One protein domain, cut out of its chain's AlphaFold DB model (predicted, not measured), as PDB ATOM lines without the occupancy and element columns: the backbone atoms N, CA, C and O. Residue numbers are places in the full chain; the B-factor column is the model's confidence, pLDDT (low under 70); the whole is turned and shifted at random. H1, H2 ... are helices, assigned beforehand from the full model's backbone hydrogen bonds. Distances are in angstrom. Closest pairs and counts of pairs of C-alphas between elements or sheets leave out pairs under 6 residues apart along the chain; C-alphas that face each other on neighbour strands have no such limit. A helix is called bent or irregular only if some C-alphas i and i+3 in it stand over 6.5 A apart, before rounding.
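What this domain is: This is residues 48 to 185 of the 185 residues of an uncharacterized protein of Spiroplasma litorale (UniProt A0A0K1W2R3). A long helix, H3, runs through the middle; the long helix H1, bent but nearly straight, packs along one side of it, and the hairpin of H6 and H7 covers another. The small hairpin of H4 and H5 sits at one end, and H2 lies at the other. The printed part has 138 residues with seven named helices, H1 to H7, and no named strand: all helix. It is only just compact, close to loose, with a radius of gyration of the C-alphas of 16.8 A, and elongated, spanning 50 by 31 by 24 A.

How they stand to each other: H1, residues 48 to 78, assigned as one helix by its hydrogen bonds, is bent, with C-alphas 60 and 63 7.1 A apart; its arms are H1a, residues 48 to 60, and H1b, residues 63 to 78. H2, residues 87 to 99, is near H1b. The hub, H3, residues 101 to 121, touches H1a, closest at the C-alphas of Tyr 55 and Asn 113, 6.1 A. H4, residues 126 to 133, touches H1a with residues 48 to 53 of H1a alone, closest at the C-alphas of Val 52 and Ile 130, 5.9 A. H4 forms a hairpin with H5, residues 135 to 145, which is irregular: C-alphas 136 and 139 are 9.3 A apart. H6, residues 149 to 164, and H7, residues 171 to 184, form a hairpin, closest at the C-alphas of Val 153 and Ile 181, 5.8 A; with H3 they make an up-and-down bundle, each helix running against the one before. Every O i to N i+4 pair is within hydrogen-bond range but in H5, with 5 of 7.

Where its parts are: H1a begins at C-alpha 48 (-25.098, -94.630, 13.753). H3 is 30.1 A long. H7 ends at C-alpha 184 (-21.660, -96.088, 34.355).

The domain as a whole: The printed part has no cut and no long link. Residues 140 and 162 to 168 have pLDDT under 70.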
ATOM      1  N   ILE A  48     -24.749 -93.276  13.289       86.44
ATOM      2  CA  ILE A  48     -25.098 -94.630  13.753       86.44
ATOM      3  C   ILE A  48     -24.538 -95.743  12.856       86.44
ATOM      4  O   ILE A  48     -24.029 -96.737  13.367       86.44
ATOM      5  N   ASP A  49     -24.581 -95.578  11.531       87.25
ATOM      6  CA  ASP A  49     -24.080 -96.593  10.599       87.25
ATOM      7  C   ASP A  49     -22.551 -96.747  10.691       87.25
ATOM      8  O   ASP A  49     -22.052 -97.874  10.667       87.25
ATOM      9  N   GLU A  50     -21.821 -95.640  10.870       88.69
ATOM     10  CA  GLU A  50     -20.367 -95.639  11.083       88.69
ATOM     11  C   GLU A  50     -20.004 -96.267  12.434       88.69
ATOM     12  O   GLU A  50     -19.048 -97.035  12.527       88.69
ATOM     13  N   MET A  51     -20.797 -95.996  13.478       87.44
ATOM     14  CA  MET A  51     -20.598 -96.560  14.816       87.44
ATOM     15  C   MET A  51     -20.807 -98.074  14.830       87.44
ATOM     16  O   MET A  51     -20.056 -98.800  15.483       87.44
ATOM     17  N   VAL A  52     -21.801 -98.567  14.088       90.56
ATOM     18  CA  VAL A  52     -22.025-100.010  13.931       90.56
ATOM     19  C   VAL A  52     -20.893-100.657  13.135       90.56
ATOM     20  O   VAL A  52     -20.409-101.714  13.538       90.56
ATOM     21  N   ASP A  53     -20.419-100.031  12.055       88.31
ATOM     22  CA  ASP A  53     -19.269-100.549  11.298       88.31
ATOM     23  C   ASP A  53     -18.002-100.601  12.155       88.31
ATOM     24  O   ASP A  53     -17.257-101.582  12.107       88.31
ATOM     25  N   LEU A  54     -17.783 -99.573  12.979       87.12
ATOM     26  CA  LEU A  54     -16.697 -99.527  13.949       87.12
ATOM     27  C   LEU A  54     -16.799-100.685  14.947       87.12
ATOM     28  O   LEU A  54     -15.855-101.462  15.074       87.12
ATOM     29  N   TYR A  55     -17.957-100.842  15.594       89.88
ATOM     30  CA  TYR A  55     -18.218-101.920  16.548       89.88
ATOM     31  C   TYR A  55     -17.941-103.303  15.944       89.88
ATOM     32  O   TYR A  55     -17.209-104.111  16.520       89.88
ATOM     33  N   LEU A  56     -18.475-103.567  14.746       89.69
ATOM     34  CA  LEU A  56     -18.324-104.858  14.076       89.69
ATOM     35  C   LEU A  56     -16.882-105.121  13.637       89.69
ATOM     36  O   LEU A  56     -16.414-106.255  13.738       89.69
ATOM     37  N   ARG A  57     -16.164-104.098  13.163       90.06
ATOM     38  CA  ARG A  57     -14.750-104.221  12.779       90.06
ATOM     39  C   ARG A  57     -13.880-104.571  13.983       90.06
ATOM     40  O   ARG A  57     -13.038-105.465  13.888       90.06
ATOM     41  N   VAL A  58     -14.104-103.897  15.108       87.00
ATOM     42  CA  VAL A  58     -13.357-104.136  16.348       87.00
ATOM     43  C   VAL A  58     -13.635-105.536  16.886       87.00
ATOM     44  O   VAL A  58     -12.695-106.273  17.182       87.00
ATOM     45  N   GLU A  59     -14.911-105.927  16.937       87.38
ATOM     46  CA  GLU A  59     -15.349-107.224  17.461       87.38
ATOM     47  C   GLU A  59     -14.858-108.398  16.605       87.38
ATOM     48  O   GLU A  59     -14.337-109.383  17.123       87.38
ATOM     49  N   LYS A  60     -15.011-108.306  15.278       88.94
ATOM     50  CA  LYS A  60     -14.760-109.438  14.371       88.94
ATOM     51  C   LYS A  60     -13.314-109.551  13.908       88.94
ATOM     52  O   LYS A  60     -12.950-110.589  13.358       88.94
ATOM     53  N   LYS A  61     -12.510-108.497  14.063       89.31
ATOM     54  CA  LYS A  61     -11.162-108.450  13.490       89.31
ATOM     55  C   LYS A  61     -10.108-107.961  14.471       89.31
ATOM     56  O   LYS A  61      -9.212-108.726  14.802       89.31
ATOM     57  N   GLU A  62     -10.205-106.722  14.948       87.50
ATOM     58  CA  GLU A  62      -9.093-106.103  15.688       87.50
ATOM     59  C   GLU A  62      -8.808-106.798  17.027       87.50
ATOM     60  O   GLU A  62      -7.651-107.090  17.334       87.50
ATOM     61  N   ILE A  63      -9.847-107.126  17.807       86.12
ATOM     62  CA  ILE A  63      -9.682-107.880  19.059       86.12
ATOM     63  C   ILE A  63      -9.143-109.299  18.780       86.12
ATOM     64  O   ILE A  63      -8.112-109.646  19.365       86.12
ATOM     65  N   PRO A  64      -9.751-110.107  17.881       87.81
ATOM     66  CA  PRO A  64      -9.220-111.425  17.526       87.81
ATOM     67  C   PRO A  64      -7.765-111.419  17.040       87.81
ATOM     68  O   PRO A  64      -6.990-112.295  17.428       87.81
ATOM     69  N   ASP A  65      -7.372-110.437  16.225       89.00
ATOM     70  CA  ASP A  65      -6.008-110.328  15.696       89.00
ATOM     71  C   ASP A  65      -4.988-110.095  16.826       89.00
ATOM     72  O   ASP A  65      -3.934-110.743  16.858       89.00
ATOM     73  N   LEU A  66      -5.312-109.232  17.798       87.00
ATOM     74  CA  LEU A  66      -4.469-108.988  18.973       87.00
ATOM     75  C   LEU A  66      -4.394-110.203  19.905       87.00
ATOM     76  O   LEU A  66      -3.315-110.533  20.401       87.00
ATOM     77  N   GLU A  67      -5.514-110.892  20.135       85.38
ATOM     78  CA  GLU A  67      -5.540-112.114  20.948       85.38
ATOM     79  C   GLU A  67      -4.715-113.236  20.299       85.38
ATOM     80  O   GLU A  67      -3.974-113.946  20.987       85.38
ATOM     81  N   LEU A  68      -4.777-113.365  18.970       89.81
ATOM     82  CA  LEU A  68      -3.968-114.320  18.219       89.81
ATOM     83  C   LEU A  68      -2.474-113.974  18.279       89.81
ATOM     84  O   LEU A  68      -1.648-114.878  18.433       89.81
ATOM     85  N   ALA A  69      -2.113-112.694  18.169       88.56
ATOM     86  CA  ALA A  69      -0.731-112.243  18.320       88.56
ATOM     87  C   ALA A  69      -0.191-112.546  19.728       88.56
ATOM     88  O   ALA A  69       0.862-113.172  19.861       88.56
ATOM     89  N   ALA A  70      -0.963-112.228  20.772       86.50
ATOM     90  CA  ALA A  70      -0.606-112.537  22.155       86.50
ATOM     91  C   ALA A  70      -0.443-114.051  22.395       86.50
ATOM     92  O   ALA A  70       0.471-114.472  23.110       86.50
ATOM     93  N   LEU A  71      -1.284-114.887  21.771       88.44
ATOM     94  CA  LEU A  71      -1.177-116.346  21.855       88.44
ATOM     95  C   LEU A  71       0.090-116.882  21.168       88.44
ATOM     96  O   LEU A  71       0.713-117.817  21.682       88.44
ATOM     97  N   LYS A  72       0.482-116.312  20.021       91.25
ATOM     98  CA  LYS A  72       1.733-116.675  19.334       91.25
ATOM     99  C   LYS A  72       2.941-116.372  20.213       91.25
ATOM    100  O   LYS A  72       3.718-117.280  20.479       91.25
ATOM    101  N   GLU A  73       3.024-115.159  20.748       91.00
ATOM    102  CA  GLU A  73       4.082-114.763  21.687       91.00
ATOM    103  C   GLU A  73       4.123-115.670  22.927       91.00
ATOM    104  O   GLU A  73       5.194-116.098  23.354       91.00
ATOM    105  N   GLN A  74       2.960-116.018  23.494       87.75
ATOM    106  CA  GLN A  74       2.886-116.952  24.622       87.75
ATOM    107  C   GLN A  74       3.463-118.323  24.242       87.75
ATOM    108  O   GLN A  74       4.203-118.930  25.015       87.75
ATOM    109  N   THR A  75       3.132-118.811  23.046       91.75
ATOM    110  CA  THR A  75       3.615-120.097  22.530       91.75
ATOM    111  C   THR A  75       5.120-120.076  22.262       91.75
ATOM    112  O   THR A  75       5.788-121.076  22.503       91.75
ATOM    113  N   GLU A  76       5.665-118.958  21.787       94.69
ATOM    114  CA  GLU A  76       7.104-118.770  21.572       94.69
ATOM    115  C   GLU A  76       7.877-118.704  22.893       94.69
ATOM    116  O   GLU A  76       8.957-119.281  22.998       94.69
ATOM    117  N   HIS A  77       7.312-118.051  23.913       93.81
ATOM    118  CA  HIS A  77       7.951-117.903  25.220       93.81
ATOM    119  C   HIS A  77       7.945-119.204  26.035       93.81
ATOM    120  O   HIS A  77       8.961-119.586  26.611       93.81
ATOM    121  N   PHE A  78       6.803-119.894  26.081       92.62
ATOM    122  CA  PHE A  78       6.612-121.058  26.946       92.62
ATOM    123  C   PHE A  78       6.741-122.404  26.218       92.62
ATOM    124  O   PHE A  78       7.041-123.419  26.845       92.62
ATOM    125  N   GLY A  79       6.532-122.434  24.902       94.00
ATOM    126  CA  GLY A  79       6.392-123.658  24.114       94.00
ATOM    127  C   GLY A  79       4.943-124.155  24.024       94.00
ATOM    128  O   GLY A  79       4.106-123.879  24.882       94.00
ATOM    129  N   LYS A  80       4.636-124.922  22.967       90.00
ATOM    130  CA  LYS A  80       3.271-125.395  22.641       90.00
ATOM    131  C   LYS A  80       2.634-126.278  23.716       90.00
ATOM    132  O   LYS A  80       1.424-126.212  23.913       90.00
ATOM    133  N   ASP A  81       3.438-127.091  24.396       91.25
ATOM    134  CA  ASP A  81       2.956-128.082  25.368       91.25
ATOM    135  C   ASP A  81       3.036-127.594  26.818       91.25
ATOM    136  O   ASP A  81       2.725-128.336  27.754       91.25
ATOM    137  N   TRP A  82       3.453-126.346  27.029       91.38
ATOM    138  CA  TRP A  82       3.595-125.784  28.360       91.38
ATOM    139  C   TRP A  82       2.234-125.547  29.013       91.38
ATOM    140  O   TRP A  82       1.279-125.083  28.386       91.38
ATOM    141  N   ARG A  83       2.144-125.868  30.305       87.38
ATOM    142  CA  ARG A  83       0.919-125.738  31.098       87.38
ATOM    143  C   ARG A  83       1.220-125.094  32.451       87.38
ATOM    144  O   ARG A  83       2.216-125.465  33.073       87.38
ATOM    145  N   PRO A  84       0.342-124.205  32.950       88.62
ATOM    146  CA  PRO A  84       0.465-123.608  34.276       88.62
ATOM    147  C   PRO A  84      -0.061-124.565  35.364       88.62
ATOM    148  O   PRO A  84      -1.067-124.299  36.021       88.62
ATOM    149  N   ASP A  85       0.583-125.726  35.504       92.62
ATOM    150  CA  ASP A  85       0.187-126.816  36.412       92.62
ATOM    151  C   ASP A  85       0.648-126.621  37.866       92.62
ATOM    152  O   ASP A  85       0.047-127.183  38.780       92.62
ATOM    153  N   THR A  86       1.652-125.774  38.097       92.25
ATOM    154  CA  THR A  86       2.103-125.347  39.429       92.25
ATOM    155  C   THR A  86       1.795-123.874  39.678       92.25
ATOM    156  O   THR A  86       1.599-123.095  38.743       92.25
ATOM    157  N   ASP A  87       1.782-123.460  40.945       90.31
ATOM    158  CA  ASP A  87       1.569-122.051  41.295       90.31
ATOM    159  C   ASP A  87       2.710-121.149  40.806       90.31
ATOM    160  O   ASP A  87       2.472-120.016  40.394       90.31
ATOM    161  N   GLU A  88       3.940-121.663  40.750       91.12
ATOM    162  CA  GLU A  88       5.090-120.970  40.159       91.12
ATOM    163  C   GLU A  88       4.864-120.680  38.673       91.12
ATOM    164  O   GLU A  88       4.985-119.529  38.251       91.12
ATOM    165  N   LYS A  89       4.441-121.686  37.895       90.38
ATOM    166  CA  LYS A  89       4.135-121.512  36.470       90.38
ATOM    167  C   LYS A  89       2.917-120.620  36.241       90.38
ATOM    168  O   LYS A  89       2.917-119.805  35.322       90.38
ATOM    169  N   LYS A  90       1.879-120.710  37.080       86.94
ATOM    170  CA  LYS A  90       0.750-119.760  37.038       86.94
ATOM    171  C   LYS A  90       1.241-118.327  37.246       86.94
ATOM    172  O   LYS A  90       0.899-117.450  36.458       86.94
ATOM    173  N   ASN A  91       2.084-118.101  38.254       86.62
ATOM    174  CA  ASN A  91       2.655-116.786  38.542       86.62
ATOM    175  C   ASN A  91       3.537-116.267  37.399       86.62
ATOM    176  O   ASN A  91       3.503-115.075  37.091       86.62
ATOM    177  N   GLU A  92       4.306-117.142  36.761       89.19
ATOM    178  CA  GLU A  92       5.102-116.820  35.576       89.19
ATOM    179  C   GLU A  92       4.213-116.377  34.406       89.19
ATOM    180  O   GLU A  92       4.393-115.281  33.872       89.19
ATOM    181  N   LEU A  93       3.170-117.152  34.088       86.00
ATOM    182  CA  LEU A  93       2.178-116.796  33.070       86.00
ATOM    183  C   LEU A  93       1.489-115.463  33.372       86.00
ATOM    184  O   LEU A  93       1.223-114.679  32.463       86.00
ATOM    185  N   TYR A  94       1.182-115.191  34.640       83.50
ATOM    186  CA  TYR A  94       0.554-113.937  35.055       83.50
ATOM    187  C   TYR A  94       1.470-112.734  34.845       83.50
ATOM    188  O   TYR A  94       1.020-111.709  34.329       83.50
ATOM    189  N   LYS A  95       2.753-112.856  35.202       85.44
ATOM    190  CA  LYS A  95       3.753-111.809  34.951       85.44
ATOM    191  C   LYS A  95       3.913-111.557  33.456       85.44
ATOM    192  O   LYS A  95       3.850-110.406  33.039       85.44
ATOM    193  N   PHE A  96       4.024-112.625  32.671       86.00
ATOM    194  CA  PHE A  96       4.135-112.545  31.220       86.00
ATOM    195  C   PHE A  96       2.936-111.818  30.589       86.00
ATOM    196  O   PHE A  96       3.114-110.828  29.885       86.00
ATOM    197  N   LYS A  97       1.703-112.222  30.920       81.94
ATOM    198  CA  LYS A  97       0.474-111.583  30.412       81.94
ATOM    199  C   LYS A  97       0.385-110.090  30.744       81.94
ATOM    200  O   LYS A  97      -0.106-109.314  29.927       81.94
ATOM    201  N   ARG A  98       0.867-109.668  31.922       81.94
ATOM    202  CA  ARG A  98       0.915-108.245  32.308       81.94
ATOM    203  C   ARG A  98       1.864-107.421  31.447       81.94
ATOM    204  O   ARG A  98       1.584-106.248  31.230       81.94
ATOM    205  N   SER A  99       2.961-108.019  30.992       82.75
ATOM    206  CA  SER A  99       3.947-107.362  30.128       82.75
ATOM    207  C   SER A  99       3.634-107.464  28.633       82.75
ATOM    208  O   SER A  99       4.331-106.845  27.842       82.75
ATOM    209  N   GLN A 100       2.627-108.244  28.229       83.69
ATOM    210  CA  GLN A 100       2.272-108.393  26.817       83.69
ATOM    211  C   GLN A 100       1.423-107.228  26.313       83.69
ATOM    212  O   GLN A 100       0.220-107.169  26.580       83.69
ATOM    213  N   ASP A 101       2.024-106.364  25.502       86.19
ATOM    214  CA  ASP A 101       1.356-105.195  24.928       86.19
ATOM    215  C   ASP A 101       0.107-105.563  24.120       86.19
ATOM    216  O   ASP A 101      -0.942-104.950  24.309       86.19
ATOM    217  N   ASN A 102       0.171-106.603  23.282       84.25
ATOM    218  CA  ASN A 102      -0.971-107.041  22.472       84.25
ATOM    219  C   ASN A 102      -2.167-107.465  23.334       84.25
ATOM    220  O   ASN A 102      -3.305-107.083  23.057       84.25
ATOM    221  N   LEU A 103      -1.913-108.179  24.433       83.38
ATOM    222  CA  LEU A 103      -2.965-108.564  25.369       83.38
ATOM    223  C   LEU A 103      -3.525-107.344  26.115       83.38
ATOM    224  O   LEU A 103      -4.739-107.243  26.295       83.38
ATOM    225  N   GLN A 104      -2.671-106.397  26.523       83.88
ATOM    226  CA  GLN A 104      -3.127-105.164  27.171       83.88
ATOM    227  C   GLN A 104      -3.978-104.302  26.221       83.88
ATOM    228  O   GLN A 104      -5.015-103.788  26.642       83.88
ATOM    229  N   LYS A 105      -3.589-104.190  24.943       85.00
ATOM    230  CA  LYS A 105      -4.360-103.495  23.897       85.00
ATOM    231  C   LYS A 105      -5.712-104.169  23.651       85.00
ATOM    232  O   LYS A 105      -6.730-103.480  23.635       85.00
ATOM    233  N   ALA A 106      -5.749-105.502  23.556       84.69
ATOM    234  CA  ALA A 106      -6.991-106.257  23.359       84.69
ATOM    235  C   ALA A 106      -8.003-106.012  24.489       84.69
ATOM    236  O   ALA A 106      -9.190-105.812  24.237       84.69
ATOM    237  N   VAL A 107      -7.535-105.969  25.743       84.56
ATOM    238  CA  VAL A 107      -8.388-105.670  26.904       84.56
ATOM    239  C   VAL A 107      -9.015-104.282  26.791       84.56
ATOM    240  O   VAL A 107     -10.227-104.152  26.966       84.56
ATOM    241  N   ILE A 108      -8.218-103.255  26.478       86.19
ATOM    242  CA  ILE A 108      -8.708-101.876  26.336       86.19
ATOM    243  C   ILE A 108      -9.711-101.758  25.187       86.19
ATOM    244  O   ILE A 108     -10.800-101.218  25.396       86.19
ATOM    245  N   LEU A 109      -9.401-102.322  24.015       87.00
ATOM    246  CA  LEU A 109     -10.327-102.330  22.882       87.00
ATOM    247  C   LEU A 109     -11.639-103.028  23.227       87.00
ATOM    248  O   LEU A 109     -12.703-102.498  22.925       87.00
ATOM    249  N   LYS A 110     -11.593-104.156  23.941       86.19
ATOM    250  CA  LYS A 110     -12.800-104.857  24.388       86.19
ATOM    251  C   LYS A 110     -13.666-104.001  25.309       86.19
ATOM    252  O   LYS A 110     -14.886-103.993  25.168       86.19
ATOM    253  N   ILE A 111     -13.071-103.268  26.248       87.81
ATOM    254  CA  ILE A 111     -13.818-102.359  27.134       87.81
ATOM    255  C   ILE A 111     -14.462-101.232  26.326       87.81
ATOM    256  O   ILE A 111     -15.654-100.969  26.488       87.81
ATOM    257  N   ASN A 112     -13.695-100.598  25.436       85.94
ATOM    258  CA  ASN A 112     -14.199 -99.552  24.550       85.94
ATOM    259  C   ASN A 112     -15.352-100.059  23.673       85.94
ATOM    260  O   ASN A 112     -16.369 -99.376  23.561       85.94
ATOM    261  N   ASN A 113     -15.231-101.271  23.123       90.06
ATOM    262  CA  ASN A 113     -16.256-101.870  22.276       90.06
ATOM    263  C   ASN A 113     -17.552-102.156  23.049       90.06
ATOM    264  O   ASN A 113     -18.632-101.861  22.554       90.06
ATOM    265  N   ASN A 114     -17.462-102.624  24.302       88.69
ATOM    266  CA  ASN A 114     -18.636-102.800  25.173       88.69
ATOM    267  C   ASN A 114     -19.335-101.467  25.495       88.69
ATOM    268  O   ASN A 114     -20.562-101.397  25.567       88.69
ATOM    269  N   VAL A 115     -18.568-100.389  25.689       89.25
ATOM    270  CA  VAL A 115     -19.135 -99.044  25.882       89.25
ATOM    271  C   VAL A 115     -19.817 -98.552  24.603       89.25
ATOM    272  O   VAL A 115     -20.881 -97.938  24.684       89.25
ATOM    273  N   LEU A 116     -19.220 -98.800  23.436       87.81
ATOM    274  CA  LEU A 116     -19.802 -98.446  22.143       87.81
ATOM    275  C   LEU A 116     -21.097 -99.228  21.886       87.81
ATOM    276  O   LEU A 116     -22.106 -98.613  21.554       87.81
ATOM    277  N   GLU A 117     -21.102-100.537  22.142       89.69
ATOM    278  CA  GLU A 117     -22.293-101.388  22.066       89.69
ATOM    279  C   GLU A 117     -23.422-100.838  22.941       89.69
ATOM    280  O   GLU A 117     -24.519-100.594  22.444       89.69
ATOM    281  N   PHE A 118     -23.146-100.537  24.216       89.94
ATOM    282  CA  PHE A 118     -24.127 -99.920  25.115       89.94
ATOM    283  C   PHE A 118     -24.743 -98.644  24.519       89.94
ATOM    284  O   PHE A 118     -25.960 -98.451  24.568       89.94
ATOM    285  N   LYS A 119     -23.917 -97.762  23.944       86.50
ATOM    286  CA  LYS A 119     -24.397 -96.509  23.347       86.50
ATOM    287  C   LYS A 119     -25.224 -96.744  22.087       86.50
ATOM    288  O   LYS A 119     -26.246 -96.084  21.930       86.50
ATOM    289  N   ILE A 120     -24.805 -97.669  21.223       87.56
ATOM    290  CA  ILE A 120     -25.550 -98.052  20.019       87.56
ATOM    291  C   ILE A 120     -26.904 -98.634  20.421       87.56
ATOM    292  O   ILE A 120     -27.931 -98.172  19.942       87.56
ATOM    293  N   CYS A 121     -26.932 -99.589  21.352       86.88
ATOM    294  CA  CYS A 121     -28.168-100.217  21.816       86.88
ATOM    295  C   CYS A 121     -29.104 -99.251  22.554       86.88
ATOM    296  O   CYS A 121     -30.309 -99.483  22.587       86.88
ATOM    297  N   SER A 122     -28.567 -98.175  23.136       86.56
ATOM    298  CA  SER A 122     -29.362 -97.107  23.754       86.56
ATOM    299  C   SER A 122     -29.961 -96.131  22.732       86.56
ATOM    300  O   SER A 122     -30.825 -95.333  23.093       86.56
ATOM    301  N   PHE A 123     -29.497 -96.157  21.479       87.81
ATOM    302  CA  PHE A 123     -30.018 -95.326  20.401       87.81
ATOM    303  C   PHE A 123     -31.224 -95.994  19.723       87.81
ATOM    304  O   PHE A 123     -31.297 -97.219  19.602       87.81
ATOM    305  N   GLU A 124     -32.178 -95.184  19.259       85.31
ATOM    306  CA  GLU A 124     -33.376 -95.675  18.574       85.31
ATOM    307  C   GLU A 124     -32.995 -96.510  17.338       85.31
ATOM    308  O   GLU A 124     -32.216 -96.070  16.493       85.31
ATOM    309  N   ASN A 125     -33.540 -97.726  17.236       85.88
ATOM    310  CA  ASN A 125     -33.232 -98.716  16.191       85.88
ATOM    311  C   ASN A 125     -31.755 -99.160  16.116       85.88
ATOM    312  O   ASN A 125     -31.368 -99.836  15.165       85.88
ATOM    313  N   GLY A 126     -30.909 -98.837  17.101       87.56
ATOM    314  CA  GLY A 126     -29.488 -99.199  17.062       87.56
ATOM    315  C   GLY A 126     -29.237-100.711  17.084       87.56
ATOM    316  O   GLY A 126     -28.351-101.203  16.389       87.56
ATOM    317  N   VAL A 127     -30.067-101.472  17.806       88.81
ATOM    318  CA  VAL A 127     -30.028-102.946  17.777       88.81
ATOM    319  C   VAL A 127     -30.344-103.469  16.377       88.81
ATOM    320  O   VAL A 127     -29.628-104.330  15.871       88.81
ATOM    321  N   ASP A 128     -31.378-102.930  15.728       89.12
ATOM    322  CA  ASP A 128     -31.758-103.347  14.377       89.12
ATOM    323  C   ASP A 128     -30.651-103.013  13.368       89.12
ATOM    324  O   ASP A 128     -30.332-103.842  12.522       89.12
ATOM    325  N   LYS A 129     -29.962-101.876  13.528       91.00
ATOM    326  CA  LYS A 129     -28.791-101.515  12.712       91.00
ATOM    327  C   LYS A 129     -27.630-102.501  12.837       91.00
ATOM    328  O   LYS A 129     -27.015-102.843  11.826       91.00
ATOM    329  N   ILE A 130     -27.338-102.989  14.046       90.19
ATOM    330  CA  ILE A 130     -26.346-104.061  14.228       90.19
ATOM    331  C   ILE A 130     -26.808-105.324  13.497       90.19
ATOM    332  O   ILE A 130     -26.019-105.925  12.773       90.19
ATOM    333  N   MET A 131     -28.077-105.707  13.646       88.75
ATOM    334  CA  MET A 131     -28.637-106.905  13.012       88.75
ATOM    335  C   MET A 131     -28.626-106.830  11.478       88.75
ATOM    336  O   MET A 131     -28.303-107.819  10.827       88.75
ATOM    337  N   GLU A 132     -28.917-105.667  10.890       91.88
ATOM    338  CA  GLU A 132     -28.862-105.435   9.438       91.88
ATOM    339  C   GLU A 132     -27.453-105.664   8.870       91.88
ATOM    340  O   GLU A 132     -27.295-106.283   7.816       91.88
ATOM    341  N   LYS A 133     -26.423-105.187   9.579       89.62
ATOM    342  CA  LYS A 133     -25.009-105.316   9.181       89.62
ATOM    343  C   LYS A 133     -24.362-106.629   9.647       89.62
ATOM    344  O   LYS A 133     -23.225-106.918   9.273       89.62
ATOM    345  N   ASN A 134     -25.064-107.420  10.457       88.00
ATOM    346  CA  ASN A 134     -24.582-108.670  11.047       88.00
ATOM    347  C   ASN A 134     -25.700-109.737  11.107       88.00
ATOM    348  O   ASN A 134     -26.065-110.196  12.197       88.00
ATOM    349  N   PRO A 135     -26.285-110.119   9.955       86.31
ATOM    350  CA  PRO A 135     -27.468-110.978   9.906       86.31
ATOM    351  C   PRO A 135     -27.227-112.386  10.471       86.31
ATOM    352  O   PRO A 135     -28.172-113.047  10.902       86.31
ATOM    353  N   GLU A 136     -25.977-112.849  10.523       86.44
ATOM    354  CA  GLU A 136     -25.605-114.150  11.084       86.44
ATOM    355  C   GLU A 136     -25.874-114.288  12.592       86.44
ATOM    356  O   GLU A 136     -25.911-115.409  13.099       86.44
ATOM    357  N   LEU A 137     -26.092-113.181  13.313       77.00
ATOM    358  CA  LEU A 137     -26.451-113.209  14.733       77.00
ATOM    359  C   LEU A 137     -27.831-113.835  14.984       77.00
ATOM    360  O   LEU A 137     -28.031-114.485  16.014       77.00
ATOM    361  N   GLY A 138     -28.775-113.660  14.053       78.19
ATOM    362  CA  GLY A 138     -30.167-114.096  14.199       78.19
ATOM    363  C   GLY A 138     -30.875-113.575  15.465       78.19
ATOM    364  O   GLY A 138     -30.352-112.762  16.227       78.19
ATOM    365  N   GLU A 139     -32.084-114.074  15.730       74.12
ATOM    366  CA  GLU A 139     -32.905-113.625  16.875       74.12
ATOM    367  C   GLU A 139     -32.252-113.911  18.240       74.12
ATOM    368  O   GLU A 139     -32.291-113.084  19.148       74.12
ATOM    369  N   VAL A 140     -31.556-115.044  18.374       68.75
ATOM    370  CA  VAL A 140     -30.821-115.383  19.609       68.75
ATOM    371  C   VAL A 140     -29.652-114.419  19.845       68.75
ATOM    372  O   VAL A 140     -29.307-114.122  20.990       68.75
ATOM    373  N   GLY A 141     -29.020-113.926  18.779       72.00
ATOM    374  CA  GLY A 141     -28.000-112.888  18.872       72.00
ATOM    375  C   GLY A 141     -28.595-111.530  19.237       72.00
ATOM    376  O   GLY A 141     -28.009-110.824  20.054       72.00
ATOM    377  N   LYS A 142     -29.793-111.206  18.734       72.25
ATOM    378  CA  LYS A 142     -30.517-109.971  19.066       72.25
ATOM    379  C   LYS A 142     -30.787-109.835  20.565       72.25
ATOM    380  O   LYS A 142     -30.493-108.793  21.144       72.25
ATOM    381  N   GLU A 143     -31.269-110.893  21.214       70.00
ATOM    382  CA  GLU A 143     -31.491-110.893  22.670       70.00
ATOM    383  C   GLU A 143     -30.185-110.703  23.461       70.00
ATOM    384  O   GLU A 143     -30.167-110.050  24.504       70.00
ATOM    385  N   LYS A 144     -29.067-111.234  22.947       73.44
ATOM    386  CA  LYS A 144     -27.742-111.108  23.573       73.44
ATOM    387  C   LYS A 144     -27.096-109.740  23.360       73.44
ATOM    388  O   LYS A 144     -26.304-109.336  24.212       73.44
ATOM    389  N   LEU A 145     -27.436-109.038  22.278       75.94
ATOM    390  CA  LEU A 145     -26.910-107.710  21.946       75.94
ATOM    391  C   LEU A 145     -27.409-106.617  22.885       75.94
ATOM    392  O   LEU A 145     -26.701-105.643  23.101       75.94
ATOM    393  N   ILE A 146     -28.618-106.744  23.442       74.25
ATOM    394  CA  ILE A 146     -29.196-105.681  24.272       74.25
ATOM    395  C   ILE A 146     -28.318-105.485  25.505       74.25
ATOM    396  O   ILE A 146     -28.316-106.304  26.429       74.25
ATOM    397  N   THR A 147     -27.558-104.395  25.509       76.25
ATOM    398  CA  THR A 147     -26.660-104.033  26.599       76.25
ATOM    399  C   THR A 147     -27.211-102.820  27.320       76.25
ATOM    400  O   THR A 147     -27.285-101.725  26.771       76.25
ATOM    401  N   THR A 148     -27.637-103.038  28.566       81.25
ATOM    402  CA  THR A 148     -28.041-101.979  29.493       81.25
ATOM    403  C   THR A 148     -26.833-101.466  30.272       81.25
ATOM    404  O   THR A 148     -25.752-102.061  30.246       81.25
ATOM    405  N   LYS A 149     -27.023-100.370  31.011       82.50
ATOM    406  CA  LYS A 149     -26.006 -99.814  31.908       82.50
ATOM    407  C   LYS A 149     -25.568-100.855  32.949       82.50
ATOM    408  O   LYS A 149     -24.377-101.036  33.183       82.50
ATOM    409  N   GLU A 150     -26.523-101.575  33.533       85.94
ATOM    410  CA  GLU A 150     -26.293-102.622  34.532       85.94
ATOM    411  C   GLU A 150     -25.498-103.783  33.931       85.94
ATOM    412  O   GLU A 150     -24.470-104.168  34.485       85.94
ATOM    413  N   LYS A 151     -25.912-104.270  32.752       86.06
ATOM    414  CA  LYS A 151     -25.203-105.335  32.033       86.06
ATOM    415  C   LYS A 151     -23.780-104.917  31.658       86.06
ATOM    416  O   LYS A 151     -22.858-105.708  31.831       86.06
ATOM    417  N   LEU A 152     -23.568-103.676  31.209       86.06
ATOM    418  CA  LEU A 152     -22.227-103.141  30.954       86.06
ATOM    419  C   LEU A 152     -21.369-103.196  32.223       86.06
ATOM    420  O   LEU A 152     -20.254-103.709  32.190       86.06
ATOM    421  N   VAL A 153     -21.878-102.704  33.354       86.62
ATOM    422  CA  VAL A 153     -21.141-102.739  34.626       86.62
ATOM    423  C   VAL A 153     -20.820-104.172  35.050       86.62
ATOM    424  O   VAL A 153     -19.707-104.429  35.512       86.62
ATOM    425  N   GLU A 154     -21.751-105.109  34.886       89.19
ATOM    426  CA  GLU A 154     -21.516-106.529  35.164       89.19
ATOM    427  C   GLU A 154     -20.431-107.120  34.264       89.19
ATOM    428  O   GLU A 154     -19.523-107.778  34.773       89.19
ATOM    429  N   ILE A 155     -20.451-106.824  32.961       87.62
ATOM    430  CA  ILE A 155     -19.407-107.246  32.017       87.62
ATOM    431  C   ILE A 155     -18.045-106.679  32.431       87.62
ATOM    432  O   ILE A 155     -17.058-107.411  32.477       87.62
ATOM    433  N   LEU A 156     -17.968-105.394  32.788       87.75
ATOM    434  CA  LEU A 156     -16.712-104.762  33.206       87.75
ATOM    435  C   LEU A 156     -16.186-105.338  34.529       87.75
ATOM    436  O   LEU A 156     -14.984-105.572  34.665       87.75
ATOM    437  N   LYS A 157     -17.071-105.626  35.490       88.88
ATOM    438  CA  LYS A 157     -16.712-106.325  36.735       88.88
ATOM    439  C   LYS A 157     -16.255-107.751  36.465       88.88
ATOM    440  O   LYS A 157     -15.280-108.193  37.065       88.88
ATOM    441  N   TYR A 158     -16.915-108.456  35.549       86.56
ATOM    442  CA  TYR A 158     -16.489-109.779  35.110       86.56
ATOM    443  C   TYR A 158     -15.096-109.726  34.479       86.56
ATOM    444  O   TYR A 158     -14.268-110.566  34.803       86.56
ATOM    445  N   ILE A 159     -14.792-108.716  33.655       83.50
ATOM    446  CA  ILE A 159     -13.439-108.511  33.120       83.50
ATOM    447  C   ILE A 159     -12.446-108.291  34.268       83.50
ATOM    448  O   ILE A 159     -11.422-108.957  34.299       83.50
ATOM    449  N   ILE A 160     -12.738-107.450  35.262       80.56
ATOM    450  CA  ILE A 160     -11.848-107.304  36.428       80.56
ATOM    451  C   ILE A 160     -11.645-108.648  37.146       80.56
ATOM    452  O   ILE A 160     -10.509-109.026  37.421       80.56
ATOM    453  N   ASN A 161     -12.719-109.391  37.418       78.31
ATOM    454  CA  ASN A 161     -12.665-110.635  38.189       78.31
ATOM    455  C   ASN A 161     -11.970-111.768  37.428       78.31
ATOM    456  O   ASN A 161     -11.055-112.381  37.964       78.31
ATOM    457  N   ALA A 162     -12.313-111.991  36.158       69.31
ATOM    458  CA  ALA A 162     -11.666-112.988  35.306       69.31
ATOM    459  C   ALA A 162     -10.163-112.710  35.136       69.31
ATOM    460  O   ALA A 162      -9.366-113.634  34.960       69.31
ATOM    461  N   TYR A 163      -9.765-111.437  35.206       64.00
ATOM    462  CA  TYR A 163      -8.364-111.039  35.149       64.00
ATOM    463  C   TYR A 163      -7.679-111.110  36.530       64.00
ATOM    464  O   TYR A 163      -6.516-111.506  36.630       64.00
ATOM    465  N   ASN A 164      -8.409-110.886  37.622       55.91
ATOM    466  CA  ASN A 164      -7.915-111.087  38.988       55.91
ATOM    467  C   ASN A 164      -7.796-112.571  39.389       55.91
ATOM    468  O   ASN A 164      -6.933-112.905  40.195       55.91
ATOM    469  N   GLU A 165      -8.588-113.467  38.792       55.91
ATOM    470  CA  GLU A 165      -8.596-114.916  39.068       55.91
ATOM    471  C   GLU A 165      -7.658-115.737  38.161       55.91
ATOM    472  O   GLU A 165      -7.596-116.960  38.276       55.91
ATOM    473  N   GLY A 166      -6.884-115.097  37.273       54.75
ATOM    474  CA  GLY A 166      -5.849-115.810  36.506       54.75
ATOM    475  C   GLY A 166      -5.410-115.216  35.164       54.75
ATOM    476  O   GLY A 166      -4.807-115.898  34.327       54.75
ATOM    477  N   LYS A 167      -5.688-113.940  34.907       55.31
ATOM    478  CA  LYS A 167      -5.121-113.212  33.765       55.31
ATOM    479  C   LYS A 167      -4.773-111.822  34.246       55.31
ATOM    480  O   LYS A 167      -5.543-110.904  34.059       55.31
ATOM    481  N   SER A 168      -3.672-111.654  34.959       65.25
ATOM    482  CA  SER A 168      -3.467-110.391  35.656       65.25
ATOM    483  C   SER A 168      -3.441-109.188  34.695       65.25
ATOM    484  O   SER A 168      -2.710-109.176  33.709       65.25
ATOM    485  N   ILE A 169      -4.257-108.177  34.990       72.38
ATOM    486  CA  ILE A 169      -4.302-106.902  34.267       72.38
ATOM    487  C   ILE A 169      -3.242-105.944  34.835       72.38
ATOM    488  O   ILE A 169      -2.842-106.083  36.000       72.38
ATOM    489  N   SER A 170      -2.739-105.009  34.023       80.12
ATOM    490  CA  SER A 170      -1.865-103.939  34.522       80.12
ATOM    491  C   SER A 170      -2.637-102.975  35.437       80.12
ATOM    492  O   SER A 170      -3.849-102.801  35.293       80.12
ATOM    493  N   GLU A 171      -1.943-102.319  36.371       82.56
ATOM    494  CA  GLU A 171      -2.561-101.342  37.285       82.56
ATOM    495  C   GLU A 171      -3.209-100.178  36.527       82.56
ATOM    496  O   GLU A 171      -4.335 -99.794  36.834       82.56
ATOM    497  N   LYS A 172      -2.544 -99.685  35.474       80.19
ATOM    498  CA  LYS A 172      -3.067 -98.639  34.584       80.19
ATOM    499  C   LYS A 172      -4.404 -99.047  33.955       80.19
ATOM    500  O   LYS A 172      -5.351 -98.262  33.940       80.19
ATOM    501  N   ASN A 173      -4.499-100.280  33.462       82.38
ATOM    502  CA  ASN A 173      -5.719-100.779  32.834       82.38
ATOM    503  C   ASN A 173      -6.822-101.050  33.868       82.38
ATOM    504  O   ASN A 173      -7.991-100.778  33.601       82.38
ATOM    505  N   LEU A 174      -6.471-101.513  35.071       84.12
ATOM    506  CA  LEU A 174      -7.421-101.645  36.176       84.12
ATOM    507  C   LEU A 174      -8.003-100.285  36.587       84.12
ATOM    508  O   LEU A 174      -9.214-100.154  36.771       84.12
ATOM    509  N   GLU A 175      -7.157 -99.262  36.715       82.69
ATOM    510  CA  GLU A 175      -7.590 -97.895  37.005       82.69
ATOM    511  C   GLU A 175      -8.538 -97.378  35.917       82.69
ATOM    512  O   GLU A 175      -9.581 -96.792  36.221       82.69
ATOM    513  N   TYR A 176      -8.213 -97.645  34.650       83.31
ATOM    514  CA  TYR A 176      -9.071 -97.315  33.519       83.31
ATOM    515  C   TYR A 176     -10.447 -97.996  33.618       83.31
ATOM    516  O   TYR A 176     -11.461 -97.295  33.583       83.31
ATOM    517  N   ILE A 177     -10.521 -99.318  33.830       84.31
ATOM    518  CA  ILE A 177     -11.815-100.019  33.956       84.31
ATOM    519  C   ILE A 177     -12.624 -99.459  35.123       84.31
ATOM    520  O   ILE A 177     -13.814 -99.192  34.977       84.31
ATOM    521  N   ASN A 178     -11.989 -99.228  36.273       83.81
ATOM    522  CA  ASN A 178     -12.664 -98.665  37.440       83.81
ATOM    523  C   ASN A 178     -13.243 -97.270  37.162       83.81
ATOM    524  O   ASN A 178     -14.348 -96.965  37.614       83.81
ATOM    525  N   LYS A 179     -12.545 -96.428  36.386       84.88
ATOM    526  CA  LYS A 179     -13.079 -95.133  35.933       84.88
ATOM    527  C   LYS A 179     -14.315 -95.312  35.051       84.88
ATOM    528  O   LYS A 179     -15.294 -94.592  35.249       84.88
ATOM    529  N   VAL A 180     -14.301 -96.276  34.128       83.06
ATOM    530  CA  VAL A 180     -15.465 -96.586  33.282       83.06
ATOM    531  C   VAL A 180     -16.627 -97.094  34.138       83.06
ATOM    532  O   VAL A 180     -17.719 -96.540  34.054       83.06
ATOM    533  N   ILE A 181     -16.395 -98.057  35.037       83.12
ATOM    534  CA  ILE A 181     -17.417 -98.548  35.972       83.12
ATOM    535  C   ILE A 181     -18.018 -97.387  36.760       83.12
ATOM    536  O   ILE A 181     -19.233 -97.268  36.798       83.12
ATOM    537  N   LYS A 182     -17.205 -96.494  37.336       81.94
ATOM    538  CA  LYS A 182     -17.695 -95.343  38.109       81.94
ATOM    539  C   LYS A 182     -18.545 -94.379  37.275       81.94
ATOM    540  O   LYS A 182     -19.473 -93.784  37.806       81.94
ATOM    541  N   LYS A 183     -18.230 -94.205  35.991       84.06
ATOM    542  CA  LYS A 183     -19.020 -93.376  35.067       84.06
ATOM    543  C   LYS A 183     -20.392 -93.994  34.769       84.06
ATOM    544  O   LYS A 183     -21.351 -93.255  34.561       84.06
ATOM    545  N   TYR A 184     -20.470 -95.324  34.735       78.69
ATOM    546  CA  TYR A 184     -21.660 -96.088  34.355       78.69
ATOM    547  C   TYR A 184     -22.276 -96.897  35.508       78.69
ATOM    548  O   TYR A 184     -23.123 -97.733  35.241       78.69
ATOM    549  N   SER A 185     -21.915 -96.652  36.771       75.50
ATOM    550  CA  SER A 185     -22.610 -97.165  37.968       75.50
ATOM    551  C   SER A 185     -23.498 -96.062  38.513       75.50
ATOM    552  O   SER A 185     -24.720 -96.287  38.619       75.50
TER     553      SER A 185